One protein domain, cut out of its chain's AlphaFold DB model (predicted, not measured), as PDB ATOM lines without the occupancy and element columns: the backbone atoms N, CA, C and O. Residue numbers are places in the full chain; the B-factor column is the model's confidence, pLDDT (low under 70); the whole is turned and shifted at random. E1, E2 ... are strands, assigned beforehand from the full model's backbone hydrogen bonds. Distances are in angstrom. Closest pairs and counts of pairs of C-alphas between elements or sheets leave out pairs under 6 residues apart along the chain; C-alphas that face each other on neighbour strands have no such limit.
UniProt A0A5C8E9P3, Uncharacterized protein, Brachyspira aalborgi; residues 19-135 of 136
ATOM      1  N   HIS A  19     109.146 136.792 101.427       93.06
ATOM      2  CA  HIS A  19     109.462 135.578 102.183       93.06
ATOM      3  C   HIS A  19     110.337 135.873 103.407       93.06
ATOM      4  O   HIS A  19     110.930 136.945 103.530       93.06
ATOM      5  N   SER A  20     110.458 134.883 104.292       94.44
ATOM      6  CA  SER A  20     111.294 134.948 105.502       94.44
ATOM      7  C   SER A  20     112.519 134.035 105.440       94.44
ATOM      8  O   SER A  20     113.174 133.808 106.450       94.44
ATOM      9  N   ASN A  21     112.873 133.523 104.259       93.75
ATOM     10  CA  ASN A  21     114.202 132.947 104.054       93.75
ATOM     11  C   ASN A  21     115.255 134.055 104.167       93.75
ATOM     12  O   ASN A  21     115.001 135.202 103.798       93.75
ATOM     13  N   HIS A  22     116.406 133.720 104.735       94.44
ATOM     14  CA  HIS A  22     117.449 134.670 105.098       94.44
ATOM     15  C   HIS A  22     118.796 134.216 104.533       94.44
ATOM     16  O   HIS A  22     118.989 133.009 104.340       94.44
ATOM     17  N   PRO A  23     119.752 135.138 104.316       94.56
ATOM     18  CA  PRO A  23     121.122 134.739 104.046       94.56
ATOM     19  C   PRO A  23     121.670 133.896 105.214       94.56
ATOM     20  O   PRO A  23     121.262 134.089 106.365       94.56
ATOM     21  N   PRO A  24     122.598 132.958 104.955       94.62
ATOM     22  CA  PRO A  24     123.205 132.160 106.013       94.62
ATOM     23  C   PRO A  24     123.831 133.022 107.115       94.62
ATOM     24  O   PRO A  24     124.575 133.957 106.839       94.62
ATOM     25  N   ALA A  25     123.624 132.653 108.380       96.44
ATOM     26  CA  ALA A  25     124.331 133.300 109.482       96.44
ATOM     27  C   ALA A  25     125.855 133.195 109.300       96.44
ATOM     28  O   ALA A  25     126.373 132.157 108.860       96.44
ATOM     29  N   GLY A  26     126.573 134.258 109.657       96.81
ATOM     30  CA  GLY A  26     128.028 134.315 109.566       96.81
ATOM     31  C   GLY A  26     128.567 135.707 109.279       96.81
ATOM     32  O   GLY A  26     127.835 136.692 109.226       96.81
ATOM     33  N   ASN A  27     129.882 135.771 109.092       96.69
ATOM     34  CA  ASN A  27     130.572 136.996 108.722       96.69
ATOM     35  C   ASN A  27     130.738 137.064 107.209       96.69
ATOM     36  O   ASN A  27     131.057 136.069 106.566       96.69
ATOM     37  N   TYR A  28     130.566 138.254 106.667       96.12
ATOM     38  CA  TYR A  28     130.658 138.582 105.261       96.12
ATOM     39  C   TYR A  28     131.644 139.731 105.108       96.12
ATOM     40  O   TYR A  28     131.668 140.657 105.925       96.12
ATOM     41  N   LYS A  29     132.486 139.661 104.082       94.31
ATOM     42  CA  LYS A  29     133.478 140.699 103.801       94.31
ATOM     43  C   LYS A  29     133.576 140.944 102.312       94.31
ATOM     44  O   LYS A  29     133.536 140.002 101.522       94.31
ATOM     45  N   ASP A  30     133.740 142.207 101.968       88.56
ATOM     46  CA  ASP A  30     134.260 142.616 100.677       88.56
ATOM     47  C   ASP A  30     135.793 142.489 100.687       88.56
ATOM     48  O   ASP A  30     136.464 142.893 101.643       88.56
ATOM     49  N   LEU A  31     136.349 141.915  99.622       74.00
ATOM     50  CA  LEU A  31     137.789 141.762  99.440       74.00
ATOM     51  C   LEU A  31     138.466 143.054  98.948       74.00
ATOM     52  O   LEU A  31     139.690 143.151  99.044       74.00
ATOM     53  N   VAL A  32     137.706 144.033  98.439       73.75
ATOM     54  CA  VAL A  32     138.237 145.230  97.765       73.75
ATOM     55  C   VAL A  32     138.062 146.504  98.601       73.75
ATOM     56  O   VAL A  32     139.054 147.166  98.912       73.75
ATOM     57  N   ASP A  33     136.840 146.841  99.025       66.31
ATOM     58  CA  ASP A  33     136.496 148.144  99.618       66.31
ATOM     59  C   ASP A  33     136.126 148.099 101.113       66.31
ATOM     60  O   ASP A  33     135.580 149.057 101.670       66.31
ATOM     61  N   LYS A  34     136.549 147.025 101.800       73.19
ATOM     62  CA  LYS A  34     136.481 146.830 103.265       73.19
ATOM     63  C   LYS A  34     135.072 146.858 103.872       73.19
ATOM     64  O   LYS A  34     134.947 146.932 105.095       73.19
ATOM     65  N   GLY A  35     134.024 146.748 103.056       90.00
ATOM     66  CA  GLY A  35     132.672 146.508 103.547       90.00
ATOM     67  C   GLY A  35     132.615 145.227 104.381       90.00
ATOM     68  O   GLY A  35     133.224 144.211 104.028       90.00
ATOM     69  N   THR A  36     131.903 145.261 105.505       95.81
ATOM     70  CA  THR A  36     131.680 144.067 106.330       95.81
ATOM     71  C   THR A  36     130.216 143.933 106.683       95.81
ATOM     72  O   THR A  36     129.565 144.943 106.937       95.81
ATOM     73  N   ALA A  37     129.750 142.694 106.806       97.25
ATOM     74  CA  ALA A  37     128.449 142.328 107.348       97.25
ATOM     75  C   ALA A  37     128.618 141.167 108.336       97.25
ATOM     76  O   ALA A  37     129.400 140.246 108.110       97.25
ATOM     77  N   THR A  38     127.855 141.172 109.414       97.69
ATOM     78  CA  THR A  38     127.679 140.047 110.324       97.69
ATOM     79  C   THR A  38     126.192 139.758 110.376       97.69
ATOM     80  O   THR A  38     125.406 140.576 110.853       97.69
ATOM     81  N   VAL A  39     125.824 138.594 109.853       97.75
ATOM     82  CA  VAL A  39     124.452 138.102 109.792       97.75
ATOM     83  C   VAL A  39     124.206 137.194 110.986       97.75
ATOM     84  O   VAL A  39     124.890 136.181 111.165       97.75
ATOM     85  N   THR A  40     123.192 137.525 111.776       98.00
ATOM     86  CA  THR A  40     122.682 136.687 112.860       98.00
ATOM     87  C   THR A  40     121.194 136.438 112.660       98.00
ATOM     88  O   THR A  40     120.443 137.341 112.299       98.00
ATOM     89  N   ILE A  41     120.765 135.194 112.871       96.94
ATOM     90  CA  ILE A  41     119.359 134.807 112.746       96.94
ATOM     91  C   ILE A  41     118.823 134.513 114.141       96.94
ATOM     92  O   ILE A  41     119.364 133.655 114.843       96.94
ATOM     93  N   LYS A  42     117.772 135.223 114.549       91.69
ATOM     94  CA  LYS A  42     117.141 135.053 115.860       91.69
ATOM     95  C   LYS A  42     115.647 135.333 115.760       91.69
ATOM     96  O   LYS A  42     115.250 136.281 115.096       91.69
ATOM     97  N   ASP A  43     114.836 134.507 116.420       89.75
ATOM     98  CA  ASP A  43     113.382 134.694 116.544       89.75
ATOM     99  C   ASP A  43     112.660 134.894 115.189       89.75
ATOM    100  O   ASP A  43     111.662 135.601 115.099       89.75
ATOM    101  N   GLY A  44     113.175 134.274 114.116       86.19
ATOM    102  CA  GLY A  44     112.622 134.390 112.759       86.19
ATOM    103  C   GLY A  44     112.974 135.684 112.013       86.19
ATOM    104  O   GLY A  44     112.409 135.924 110.950       86.19
ATOM    105  N   GLY A  45     113.878 136.505 112.554       94.31
ATOM    106  CA  GLY A  45     114.438 137.681 111.891       94.31
ATOM    107  C   GLY A  45     115.922 137.524 111.556       94.31
ATOM    108  O   GLY A  45     116.658 136.764 112.193       94.31
ATOM    109  N   CYS A  46     116.364 138.297 110.567       97.44
ATOM    110  CA  CYS A  46     117.744 138.408 110.118       97.44
ATOM    111  C   CYS A  46     118.322 139.752 110.553       97.44
ATOM    112  O   CYS A  46     118.010 140.781 109.954       97.44
ATOM    113  N   ASN A  47     119.152 139.761 111.592       98.25
ATOM    114  CA  ASN A  47     119.902 140.949 111.974       98.25
ATOM    115  C   ASN A  47     121.233 140.995 111.219       98.25
ATOM    116  O   ASN A  47     121.997 140.028 111.221       98.25
ATOM    117  N   ILE A  48     121.497 142.127 110.576       98.06
ATOM    118  CA  ILE A  48     122.692 142.390 109.786       98.06
ATOM    119  C   ILE A  48     123.328 143.658 110.335       98.06
ATOM    120  O   ILE A  48     122.770 144.752 110.242       98.06
ATOM    121  N   THR A  49     124.517 143.500 110.901       98.25
ATOM    122  CA  THR A  49     125.336 144.613 111.392       98.25
ATOM    123  C   THR A  49     126.616 144.697 110.593       98.25
ATOM    124  O   THR A  49     127.090 143.692 110.069       98.25
ATOM    125  N   GLY A  50     127.211 145.877 110.481       97.12
ATOM    126  CA  GLY A  50     128.447 145.971 109.723       97.12
ATOM    127  C   GLY A  50     128.958 147.373 109.500       97.12
ATOM    128  O   GLY A  50     128.616 148.302 110.229       97.12
ATOM    129  N   LYS A  51     129.818 147.496 108.490       96.50
ATOM    130  CA  LYS A  51     130.415 148.753 108.049       96.50
ATOM    131  C   LYS A  51     130.280 148.897 106.542       96.50
ATOM    132  O   LYS A  51     130.550 147.947 105.810       96.50
ATOM    133  N   ALA A  52     129.897 150.088 106.110       95.81
ATOM    134  CA  ALA A  52     129.851 150.499 104.715       95.81
ATOM    135  C   ALA A  52     130.737 151.729 104.507       95.81
ATOM    136  O   ALA A  52     130.998 152.485 105.447       95.81
ATOM    137  N   THR A  53     131.190 151.934 103.277       94.81
ATOM    138  CA  THR A  53     132.150 152.979 102.927       94.81
ATOM    139  C   THR A  53     131.493 154.015 102.024       94.81
ATOM    140  O   THR A  53     130.881 153.684 101.009       94.81
ATOM    141  N   TYR A  54     131.650 155.288 102.367       93.88
ATOM    142  CA  TYR A  54     131.461 156.406 101.453       93.88
ATOM    143  C   TYR A  54     132.815 156.754 100.836       93.88
ATOM    144  O   TYR A  54     133.800 156.941 101.553       93.88
ATOM    145  N   THR A  55     132.866 156.846  99.508       92.12
ATOM    146  CA  THR A  55     134.070 157.249  98.776       92.12
ATOM    147  C   THR A  55     133.801 158.564  98.059       92.12
ATOM    148  O   THR A  55     132.857 158.663  97.278       92.12
ATOM    149  N   SER A  56     134.647 159.565  98.297       91.81
ATOM    150  CA  SER A  56     134.632 160.830  97.565       91.81
ATOM    151  C   SER A  56     135.903 160.983  96.737       91.81
ATOM    152  O   SER A  56     136.999 160.618  97.168       91.81
ATOM    153  N   ILE A  57     135.748 161.515  95.526       92.50
ATOM    154  CA  ILE A  57     136.848 161.753  94.590       92.50
ATOM    155  C   ILE A  57     136.860 163.244  94.266       92.50
ATOM    156  O   ILE A  57     135.878 163.783  93.760       92.50
ATOM    157  N   SER A  58     137.972 163.910  94.567       92.31
ATOM    158  CA  SER A  58     138.198 165.321  94.253       92.31
ATOM    159  C   SER A  58     139.549 165.472  93.559       92.31
ATOM    160  O   SER A  58     140.607 165.385  94.189       92.31
ATOM    161  N   GLY A  59     139.522 165.673  92.240       90.44
ATOM    162  CA  GLY A  59     140.728 165.634  91.413       90.44
ATOM    163  C   GLY A  59     141.392 164.255  91.479       90.44
ATOM    164  O   GLY A  59     140.750 163.246  91.213       90.44
ATOM    165  N   SER A  60     142.669 164.212  91.858       91.81
ATOM    166  CA  SER A  60     143.433 162.972  92.077       91.81
ATOM    167  C   SER A  60     143.357 162.433  93.511       91.81
ATOM    168  O   SER A  60     144.020 161.446  93.826       91.81
ATOM    169  N   THR A  61     142.590 163.077  94.398       90.69
ATOM    170  CA  THR A  61     142.469 162.661  95.799       90.69
ATOM    171  C   THR A  61     141.215 161.824  96.001       90.69
ATOM    172  O   THR A  61     140.106 162.294  95.745       90.69
ATOM    173  N   THR A  62     141.396 160.614  96.528       92.31
ATOM    174  CA  THR A  62     140.308 159.740  96.978       92.31
ATOM    175  C   THR A  62     140.261 159.744  98.500       92.31
ATOM    176  O   THR A  62     141.253 159.408  99.147       92.31
ATOM    177  N   SER A  63     139.113 160.099  99.074       90.88
ATOM    178  CA  SER A  63     138.856 159.993 100.514       90.88
ATOM    179  C   SER A  63     137.812 158.919 100.780       90.88
ATOM    180  O   SER A  63     136.865 158.760 100.010       90.88
ATOM    181  N   LYS A  64     137.991 158.179 101.874       91.56
ATOM    182  CA  LYS A  64     137.069 157.133 102.315       91.56
ATOM    183  C   LYS A  64     136.610 157.417 103.737       91.56
ATOM    184  O   LYS A  64     137.423 157.768 104.590       91.56
ATOM    185  N   GLU A  65     135.325 157.231 103.979       93.25
ATOM    186  CA  GLU A  65     134.703 157.328 105.294       93.25
ATOM    187  C   GLU A  65     133.920 156.044 105.565       93.25
ATOM    188  O   GLU A  65     133.101 155.636 104.747       93.25
ATOM    189  N   GLU A  66     134.168 155.402 106.706       93.94
ATOM    190  CA  GLU A  66     133.424 154.212 107.127       93.94
ATOM    191  C   GLU A  66     132.255 154.605 108.028       93.94
ATOM    192  O   GLU A  66     132.387 155.471 108.895       93.94
ATOM    193  N   LYS A  67     131.132 153.900 107.888       95.81
ATOM    194  CA  LYS A  67     129.976 154.063 108.763       95.81
ATOM    195  C   LYS A  67     129.343 152.738 109.121       95.81
ATOM    196  O   LYS A  67     129.218 151.846 108.286       95.81
ATOM    197  N   GLN A  68     128.964 152.623 110.388       97.31
ATOM    198  CA  GLN A  68     128.302 151.438 110.904       97.31
ATOM    199  C   GLN A  68     126.819 151.435 110.560       97.31
ATOM    200  O   GLN A  68     126.163 152.480 110.574       97.31
ATOM    201  N   TYR A  69     126.295 150.241 110.327       97.88
ATOM    202  CA  TYR A  69     124.874 150.012 110.135       97.88
ATOM    203  C   TYR A  69     124.396 148.822 110.965       97.88
ATOM    204  O   TYR A  69     125.173 147.923 111.298       97.88
ATOM    205  N   ASP A  70     123.109 148.846 111.296       98.25
ATOM    206  CA  ASP A  70     122.401 147.806 112.036       98.25
ATOM    207  C   ASP A  70     120.943 147.792 111.572       98.25
ATOM    208  O   ASP A  70     120.209 148.773 111.738       98.25
ATOM    209  N   ILE A  71     120.548 146.680 110.958       98.12
ATOM    210  CA  ILE A  71     119.204 146.453 110.442       98.12
ATOM    211  C   ILE A  71     118.749 145.034 110.776       98.12
ATOM    212  O   ILE A  71     119.503 144.075 110.645       98.12
ATOM    213  N   THR A  72     117.485 144.887 111.157       97.94
ATOM    214  CA  THR A  72     116.833 143.587 111.336       97.94
ATOM    215  C   THR A  72     115.719 143.429 110.316       97.94
ATOM    216  O   THR A  72     114.709 144.122 110.397       97.94
ATOM    217  N   ILE A  73     115.895 142.510 109.368       97.81
ATOM    218  CA  ILE A  73     114.954 142.224 108.282       97.81
ATOM    219  C   ILE A  73     114.139 140.978 108.629       97.81
ATOM    220  O   ILE A  73     114.690 139.927 108.948       97.81
ATOM    221  N   ILE A  74     112.816 141.097 108.547       96.56
ATOM    222  CA  ILE A  74     111.842 140.041 108.863       96.56
ATOM    223  C   ILE A  74     111.266 139.446 107.573       96.56
ATOM    224  O   ILE A  74     111.092 138.229 107.456       96.56
ATOM    225  N   LYS A  75     110.997 140.301 106.578       95.75
ATOM    226  CA  LYS A  75     110.534 139.880 105.255       95.75
ATOM    227  C   LYS A  75     111.375 140.500 104.160       95.75
ATOM    228  O   LYS A  75     111.579 141.710 104.123       95.75
ATOM    229  N   TRP A  76     111.781 139.653 103.237       96.50
ATOM    230  CA  TRP A  76     112.503 140.010 102.033       96.50
ATOM    231  C   TRP A  76     111.551 140.015 100.856       96.50
ATOM    232  O   TRP A  76     110.647 139.190 100.808       96.50
ATOM    233  N   TYR A  77     111.756 140.924  99.916       95.31
ATOM    234  CA  TYR A  77     111.064 140.951  98.640       95.31
ATOM    235  C   TYR A  77     111.860 140.176  97.588       95.31
ATOM    236  O   TYR A  77     113.028 140.491  97.363       95.31
ATOM    237  N   SER A  78     111.235 139.207  96.920       91.31
ATOM    238  CA  SER A  78     111.887 138.412  95.871       91.31
ATOM    239  C   SER A  78     111.543 138.849  94.453       91.31
ATOM    240  O   SER A  78     112.328 138.633  93.540       91.31
ATOM    241  N   GLY A  79     110.399 139.504  94.236       83.88
ATOM    242  CA  GLY A  79     109.964 139.976  92.916       83.88
ATOM    243  C   GLY A  79     109.550 138.869  91.938       83.88
ATOM    244  O   GLY A  79     108.482 138.980  91.336       83.88
ATOM    245  N   ASP A  80     110.332 137.801  91.820       82.56
ATOM    246  CA  ASP A  80     110.107 136.622  90.978       82.56
ATOM    247  C   ASP A  80     109.493 135.427  91.736       82.56
ATOM    248  O   ASP A  80     109.125 134.429  91.121       82.56
ATOM    249  N   GLY A  81     109.342 135.534  93.061       81.56
ATOM    250  CA  GLY A  81     108.832 134.458  93.914       81.56
ATOM    251  C   GLY A  81     109.897 133.461  94.385       81.56
ATOM    252  O   GLY A  81     109.560 132.550  95.139       81.56
ATOM    253  N   SER A  82     111.165 133.641  94.004       86.25
ATOM    254  CA  SER A  82     112.300 132.905  94.565       86.25
ATOM    255  C   SER A  82     112.414 133.144  96.072       86.25
ATOM    256  O   SER A  82     111.959 134.157  96.600       86.25
ATOM    257  N   THR A  83     113.025 132.201  96.783       89.56
ATOM    258  CA  THR A  83     113.376 132.356  98.205       89.56
ATOM    259  C   THR A  83     114.879 132.260  98.457       89.56
ATOM    260  O   THR A  83     115.326 132.337  99.604       89.56
ATOM    261  N   ASP A  84     115.664 132.079  97.392       90.25
ATOM    262  CA  ASP A  84     117.126 131.944  97.446       90.25
ATOM    263  C   ASP A  84     117.832 133.306  97.434       90.25
ATOM    264  O   ASP A  84     119.021 133.416  97.736       90.25
ATOM    265  N   SER A  85     117.081 134.353  97.106       93.38
ATOM    266  CA  SER A  85     117.518 135.737  97.047       93.38
ATOM    267  C   SER A  85     116.395 136.644  97.509       93.38
ATOM    268  O   SER A  85     115.222 136.323  97.325       93.38
ATOM    269  N   GLY A  86     116.750 137.806  98.034       95.31
ATOM    270  CA  GLY A  86     115.763 138.784  98.443       95.31
ATOM    271  C   GLY A  86     116.359 140.165  98.638       95.31
ATOM    272  O   GLY A  86     117.556 140.320  98.872       95.31
ATOM    273  N   SER A  87     115.491 141.168  98.569       96.25
ATOM    274  CA  SER A  87     115.841 142.565  98.792       96.25
ATOM    275  C   SER A  87     114.928 143.230  99.820       96.25
ATOM    276  O   SER A  87     113.789 142.821 100.044       96.25
ATOM    277  N   TYR A  88     115.436 144.274 100.451       97.31
ATOM    278  CA  TYR A  88     114.690 145.199 101.285       97.31
ATOM    279  C   TYR A  88     114.998 146.615 100.811       97.31
ATOM    280  O   TYR A  88     116.156 146.937 100.547       97.31
ATOM    281  N   VAL A  89     113.966 147.455 100.736       97.38
ATOM    282  CA  VAL A  89     114.102 148.883 100.436       97.38
ATOM    283  C   VAL A  89     113.208 149.670 101.374       97.38
ATOM    284  O   VAL A  89     111.986 149.479 101.382       97.38
ATOM    285  N   LEU A  90     113.815 150.580 102.134       96.81
ATOM    286  CA  LEU A  90     113.121 151.453 103.073       96.81
ATOM    287  C   LEU A  90     111.928 152.157 102.408       96.81
ATOM    288  O   LEU A  90     112.082 152.868 101.417       96.81
ATOM    289  N   GLY A  91     110.734 151.949 102.969       93.12
ATOM    290  CA  GLY A  91     109.490 152.580 102.518       93.12
ATOM    291  C   GLY A  91     108.889 152.020 101.223       93.12
ATOM    292  O   GLY A  91     107.880 152.552 100.771       93.12
ATOM    293  N   ASN A  92     109.474 150.972 100.631       93.62
ATOM    294  CA  ASN A  92     109.008 150.416  99.358       93.62
ATOM    295  C   ASN A  92     108.721 148.906  99.433       93.62
ATOM    296  O   ASN A  92     107.599 148.487  99.156       93.62
ATOM    297  N   GLN A  93     109.695 148.081  99.835       93.50
ATOM    298  CA  GLN A  93     109.537 146.621  99.803       93.50
ATOM    299  C   GLN A  93     110.285 145.902 100.929       93.50
ATOM    300  O   GLN A  93     111.370 146.311 101.340       93.50
ATOM    301  N   GLY A  94     109.700 144.793 101.387       93.75
ATOM    302  CA  GLY A  94     110.169 144.048 102.553       93.75
ATOM    303  C   GLY A  94     109.714 144.663 103.880       93.75
ATOM    304  O   GLY A  94     109.014 145.672 103.925       93.75
ATOM    305  N   GLU A  95     110.101 144.023 104.976       95.75
ATOM    306  CA  GLU A  95     109.765 144.432 106.340       95.75
ATOM    307  C   GLU A  95     111.029 144.371 107.190       95.75
ATOM    308  O   GLU A  95     111.642 143.307 107.308       95.75
ATOM    309  N   ALA A  96     111.432 145.504 107.765       96.75
ATOM    310  CA  ALA A  96     112.635 145.598 108.578       96.75
ATOM    311  C   ALA A  96     112.544 146.716 109.619       96.75
ATOM    312  O   ALA A  96     111.772 147.663 109.470       96.75
ATOM    313  N   THR A  97     113.387 146.619 110.642       96.50
ATOM    314  CA  THR A  97     113.684 147.691 111.598       96.50
ATOM    315  C   THR A  97     115.130 148.127 111.406       96.50
ATOM    316  O   THR A  97     116.030 147.291 111.454       96.50
ATOM    317  N   ILE A  98     115.361 149.421 111.195       97.56
ATOM    318  CA  ILE A  98     116.704 149.998 111.085       97.56
ATOM    319  C   ILE A  98     117.059 150.614 112.438       97.56
ATOM    320  O   ILE A  98     116.415 151.567 112.871       97.56
ATOM    321  N   ASN A  99     118.085 150.078 113.094       97.31
ATOM    322  CA  ASN A  99     118.608 150.618 114.350       97.31
ATOM    323  C   ASN A  99     119.678 151.686 114.085       97.31
ATOM    324  O   ASN A  99     119.786 152.658 114.832       97.31
ATOM    325  N   SER A 100     120.468 151.523 113.014       97.06
ATOM    326  CA  SER A 100     121.492 152.487 112.615       97.06
ATOM    327  C   SER A 100     121.766 152.474 111.103       97.06
ATOM    328  O   SER A 100     121.913 151.391 110.533       97.06
ATOM    329  N   PRO A 101     121.932 153.647 110.463       96.12
ATOM    330  CA  PRO A 101     121.650 154.968 111.023       96.12
ATOM    331  C   PRO A 101     120.135 155.197 111.124       96.12
ATOM    332  O   PRO A 101     119.406 155.004 110.155       96.12
ATOM    333  N   ALA A 102     119.650 155.646 112.287       92.88
ATOM    334  CA  ALA A 102     118.219 155.900 112.510       92.88
ATOM    335  C   ALA A 102     117.654 157.024 111.615       92.88
ATOM    336  O   ALA A 102     116.446 157.131 111.425       92.88
ATOM    337  N   THR A 103     118.534 157.864 111.068       91.81
ATOM    338  CA  THR A 103     118.228 158.987 110.174       91.81
ATOM    339  C   THR A 103     118.348 158.638 108.692       91.81
ATOM    340  O   THR A 103     118.289 159.543 107.861       91.81
ATOM    341  N   ALA A 104     118.528 157.359 108.344       94.50
ATOM    342  CA  ALA A 104     118.668 156.944 106.955       94.50
ATOM    343  C   ALA A 104     117.459 157.396 106.121       94.50
ATOM    344  O   ALA A 104     116.326 156.999 106.389       94.50
ATOM    345  N   SER A 105     117.693 158.193 105.076       95.69
ATOM    346  CA  SER A 105     116.643 158.563 104.115       95.69
ATOM    347  C   SER A 105     116.423 157.482 103.056       95.69
ATOM    348  O   SER A 105     115.413 157.477 102.358       95.69
ATOM    349  N   TYR A 106     117.392 156.578 102.923       97.50
ATOM    350  CA  TYR A 106     117.365 155.426 102.038       97.50
ATOM    351  C   TYR A 106     118.159 154.298 102.685       97.50
ATOM    352  O   TYR A 106     119.242 154.535 103.222       97.50
ATOM    353  N   PHE A 107     117.634 153.080 102.602       98.25
ATOM    354  CA  PHE A 107     118.336 151.877 103.022       98.25
ATOM    355  C   PHE A 107     117.922 150.733 102.104       98.25
ATOM    356  O   PHE A 107     116.735 150.428 101.981       98.25
ATOM    357  N   TYR A 108     118.911 150.127 101.465       97.88
ATOM    358  CA  TYR A 108     118.783 148.997 100.568       97.88
ATOM    359  C   TYR A 108     119.645 147.854 101.068       97.88
ATOM    360  O   TYR A 108     120.823 148.037 101.386       97.88
ATOM    361  N   VAL A 109     119.051 146.670 101.111       97.62
ATOM    362  CA  VAL A 109     119.764 145.428 101.384       97.62
ATOM    363  C   VAL A 109     119.368 144.414 100.340       97.62
ATOM    364  O   VAL A 109     118.186 144.254 100.060       97.62
ATOM    365  N   GLU A 110     120.340 143.685  99.818       95.81
ATOM    366  CA  GLU A 110     120.097 142.519  98.980       95.81
ATOM    367  C   GLU A 110     120.957 141.359  99.450       95.81
ATOM    368  O   GLU A 110     122.101 141.541  99.871       95.81
ATOM    369  N   TYR A 111     120.414 140.153  99.344       94.62
ATOM    370  CA  TYR A 111     121.214 138.946  99.353       94.62
ATOM    371  C   TYR A 111     120.848 138.047  98.174       94.62
ATOM    372  O   TYR A 111     119.693 137.967  97.753       94.62
ATOM    373  N   ASN A 112     121.849 137.338  97.672       92.75
ATOM    374  CA  ASN A 112     121.714 136.300  96.660       92.75
ATOM    375  C   ASN A 112     122.845 135.268  96.846       92.75
ATOM    376  O   ASN A 112     123.629 135.346  97.796       92.75
ATOM    377  N   SER A 113     122.949 134.287  95.948       86.25
ATOM    378  CA  SER A 113     124.001 133.258  96.009       86.25
ATOM    379  C   SER A 113     125.427 133.816  95.893       86.25
ATOM    380  O   SER A 113     126.372 133.181  96.360       86.25
ATOM    381  N   GLY A 114     125.589 134.998  95.297       81.62
ATOM    382  CA  GLY A 114     126.854 135.712  95.149       81.62
ATOM    383  C   GLY A 114     127.268 136.531  96.373       81.62
ATOM    384  O   GLY A 114     128.427 136.932  96.446       81.62
ATOM    385  N   GLY A 115     126.378 136.760  97.345       90.44
ATOM    386  CA  GLY A 115     126.714 137.474  98.575       90.44
ATOM    387  C   GLY A 115     125.622 138.408  99.079       90.44
ATOM    388  O   GLY A 115     124.434 138.223  98.815       90.44
ATOM    389  N   THR A 116     126.044 139.407  99.849       93.62
ATOM    390  CA  THR A 116     125.184 140.441 100.428       93.62
ATOM    391  C   THR A 116     125.671 141.821 100.004       93.62
ATOM    392  O   THR A 116     126.874 142.083  99.968       93.62
ATOM    393  N   TYR A 117     124.721 142.697  99.701       95.19
ATOM    394  CA  TYR A 117     124.941 144.086  99.327       95.19
ATOM    395  C   TYR A 117     124.164 144.998 100.277       95.19
ATOM    396  O   TYR A 117     123.002 144.729 100.593       95.19
ATOM    397  N   ILE A 118     124.805 146.076 100.724       97.00
ATOM    398  CA  ILE A 118     124.205 147.087 101.597       97.00
ATOM    399  C   ILE A 118     124.468 148.461 101.002       97.00
ATOM    400  O   ILE A 118     125.612 148.806 100.715       97.00
ATOM    401  N   GLN A 119     123.428 149.280 100.916       96.88
ATOM    402  CA  GLN A 119     123.551 150.692 100.592       96.88
ATOM    403  C   GLN A 119     122.628 151.510 101.479       96.88
ATOM    404  O   GLN A 119     121.458 151.180 101.646       96.88
ATOM    405  N   PHE A 120     123.125 152.618 102.010       97.81
ATOM    406  CA  PHE A 120     122.279 153.565 102.725       97.81
ATOM    407  C   PHE A 120     122.758 154.995 102.533       97.81
ATOM    408  O   PHE A 120     123.942 155.254 102.304       97.81
ATOM    409  N   VAL A 121     121.814 155.926 102.634       97.75
ATOM    410  CA  VAL A 121     122.096 157.361 102.623       97.75
ATOM    411  C   VAL A 121     121.950 157.895 104.035       97.75
ATOM    412  O   VAL A 121     120.881 157.772 104.631       97.75
ATOM    413  N   ASP A 122     123.007 158.512 104.553       95.56
ATOM    414  CA  ASP A 122     122.968 159.250 105.814       95.56
ATOM    415  C   ASP A 122     123.762 160.550 105.691       95.56
ATOM    416  O   ASP A 122     124.858 160.560 105.132       95.56
ATOM    417  N   GLN A 123     123.202 161.649 106.202       93.31
ATOM    418  CA  GLN A 123     123.794 162.991 106.094       93.31
ATOM    419  C   GLN A 123     124.227 163.342 104.654       93.31
ATOM    420  O   GLN A 123     125.344 163.803 104.429       93.31
ATOM    421  N   GLU A 124     123.352 163.071 103.678       93.56
ATOM    422  CA  GLU A 124     123.573 163.324 102.239       93.56
ATOM    423  C   GLU A 124     124.726 162.523 101.597       93.56
ATOM    424  O   GLU A 124     125.089 162.765 100.446       93.56
ATOM    425  N   LYS A 125     125.285 161.532 102.302       95.56
ATOM    426  CA  LYS A 125     126.330 160.641 101.786       95.56
ATOM    427  C   LYS A 125     125.788 159.239 101.566       95.56
ATOM    428  O   LYS A 125     125.101 158.692 102.425       95.56
ATOM    429  N   THR A 126     126.165 158.641 100.441       96.06
ATOM    430  CA  THR A 126     125.831 157.254 100.107       96.06
ATOM    431  C   THR A 126     126.959 156.328 100.540       96.06
ATOM    432  O   THR A 126     128.053 156.368  99.973       96.06
ATOM    433  N   TYR A 127     126.690 155.484 101.527       96.12
ATOM    434  CA  TYR A 127     127.607 154.449 101.986       96.12
ATOM    435  C   TYR A 127     127.223 153.127 101.335       96.12
ATOM    436  O   TYR A 127     126.043 152.778 101.306       96.12
ATOM    437  N   ASN A 128     128.217 152.394 100.838       95.31
ATOM    438  CA  ASN A 128     128.009 151.108 100.182       95.31
ATOM    439  C   ASN A 128     128.914 150.038 100.807       95.31
ATOM    440  O   ASN A 128     130.035 150.326 101.241       95.31
ATOM    441  N   ALA A 129     128.413 148.815 100.894       94.50
ATOM    442  CA  ALA A 129     129.182 147.627 101.219       94.50
ATOM    443  C   ALA A 129     128.817 146.564 100.183       94.50
ATOM    444  O   ALA A 129     127.753 145.942 100.254       94.50
ATOM    445  N   ASP A 130     129.699 146.412  99.200       89.25
ATOM    446  CA  ASP A 130     129.388 145.733  97.948       89.25
ATOM    447  C   ASP A 130     130.070 144.370  97.902       89.25
ATOM    448  O   ASP A 130     131.103 144.162  98.532       89.25
ATOM    449  N   PHE A 131     129.489 143.429  97.151       87.81
ATOM    450  CA  PHE A 131     130.084 142.114  96.883       87.81
ATOM    451  C   PHE A 131     130.588 141.376  98.137       87.81
ATOM    452  O   PHE A 131     131.586 140.652  98.095       87.81
ATOM    453  N   MET A 132     129.900 141.540  99.272       94.38
ATOM    454  CA  MET A 132     130.335 140.912 100.510       94.38
ATOM    455  C   MET A 132     130.019 139.421 100.457       94.38
ATOM    456  O   MET A 132     128.857 139.015 100.405       94.38
ATOM    457  N   THR A 133     131.057 138.594 100.512       94.69
ATOM    458  CA  THR A 133     130.930 137.133 100.461       94.69
ATOM    459  C   THR A 133     131.106 136.531 101.845       94.69
ATOM    460  O   THR A 133     131.870 137.042 102.675       94.69
ATOM    461  N   LYS A 134     130.389 135.433 102.105       94.56
ATOM    462  CA  LYS A 134     130.474 134.730 103.383       94.56
ATOM    463  C   LYS A 134     131.892 134.201 103.592       94.56
ATOM    464  O   LYS A 134     132.462 133.561 102.714       94.56
ATOM    465  N   GLN A 135     132.442 134.472 104.764       92.81
ATOM    466  CA  GLN A 135     133.745 133.981 105.178       92.81
ATOM    467  C   GLN A 135     133.624 132.549 105.735       92.81
ATOM    468  O   GLN A 135     132.560 132.212 106.270       92.81
TER     469      GLN A 135
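Overview. This is residues 19 to 135 of the 136 residues of an uncharacterized protein of Brachyspira aalborgi (UniProt A0A5C8E9P3). One nine-stranded sheet folds back on itself like a flattened part of a barrel: the leaf E5 E7 E8 covers the leaf E1 E2 E3 E4 E6, with E9 as the hinge between them. The long hairpin of E3 and E4 runs out beyond this body as an arm, and its tip, residues 57 to 62, sticks out free. The printed part has 117 residues with no named helix and nine strands, E1 to E9 in order along the chain; the class is all strand. The sheet's order is E5 E7 E8 E9 E1 E2 E3 E4 E6, antiparallel throughout. The whole is compact, with a radius of gyration of the C-alphas of 13.9 A, and only just elongated, spanning 45 by 29 by 26 A.

Along the chain. E1, residues 26 to 29, begins at C-alpha 26 (128.028, 134.315, 109.566). E2 is residues 36 to 42, 19.6 A long. E3, residues 45 to 58, measures 40.5 A and ends at C-alpha 58 (138.198, 165.321, 94.253). E4, residues 61 to 77, measures 38.3 A and bends by 113 degrees at residue 74. E5 is residues 86 to 89 and E6 residues 95 to 100. E7, residues 106 to 112, measures 20.3 A, and E8, residues 115 to 122, 23.3 A. E9, residues 125 to 134, measures 26.3 A, bends by 50 degrees at residue 131 and ends at C-alpha 134 (130.474, 134.730, 103.383).

Arrangement. The sheet is a folded sheet, bent back on itself into two leaves that face each other, twisted and curled. E1 E2 E3 E4 form a meander, each strand the antiparallel neighbour of the one before: N 28 and O 37 are 2.7 A apart, N 38 and O 49 2.7 A, and N 54 and O 65 2.8 A. E6, an edge strand, is the antiparallel neighbour of E4, with N 72 and O 97 at 2.8 A. E7 E8 E9 form a second meander, with N 110 and O 117 at 3.0 A and N 127 and O 120 at 2.9 A. E5, the other edge strand, is the antiparallel neighbour of E7, with N 88 and O 109 at 2.8 A. E9 pairs with E8 over residues 125 to 132 and with E1 over residues 133 to 134, where N 133 and O 29 are 3.0 A apart. Across the fold, the closest C-alphas of E3 and E9 are those of Tyr 54 and Tyr 127, 4.4 A apart. After its bend E4 comes near E5: their closest C-alphas, of Trp 76 and Gly 86, are 5.0 A apart. E1 and E5 are apart.

Size, cuts and confidence. The C-alphas farthest apart, of Asp 43 and Gly 59, are 48.3 A from each other. The printed part has no cut and no long link. The mean pLDDT of the printed part is 93.4; residue 33 is under 70.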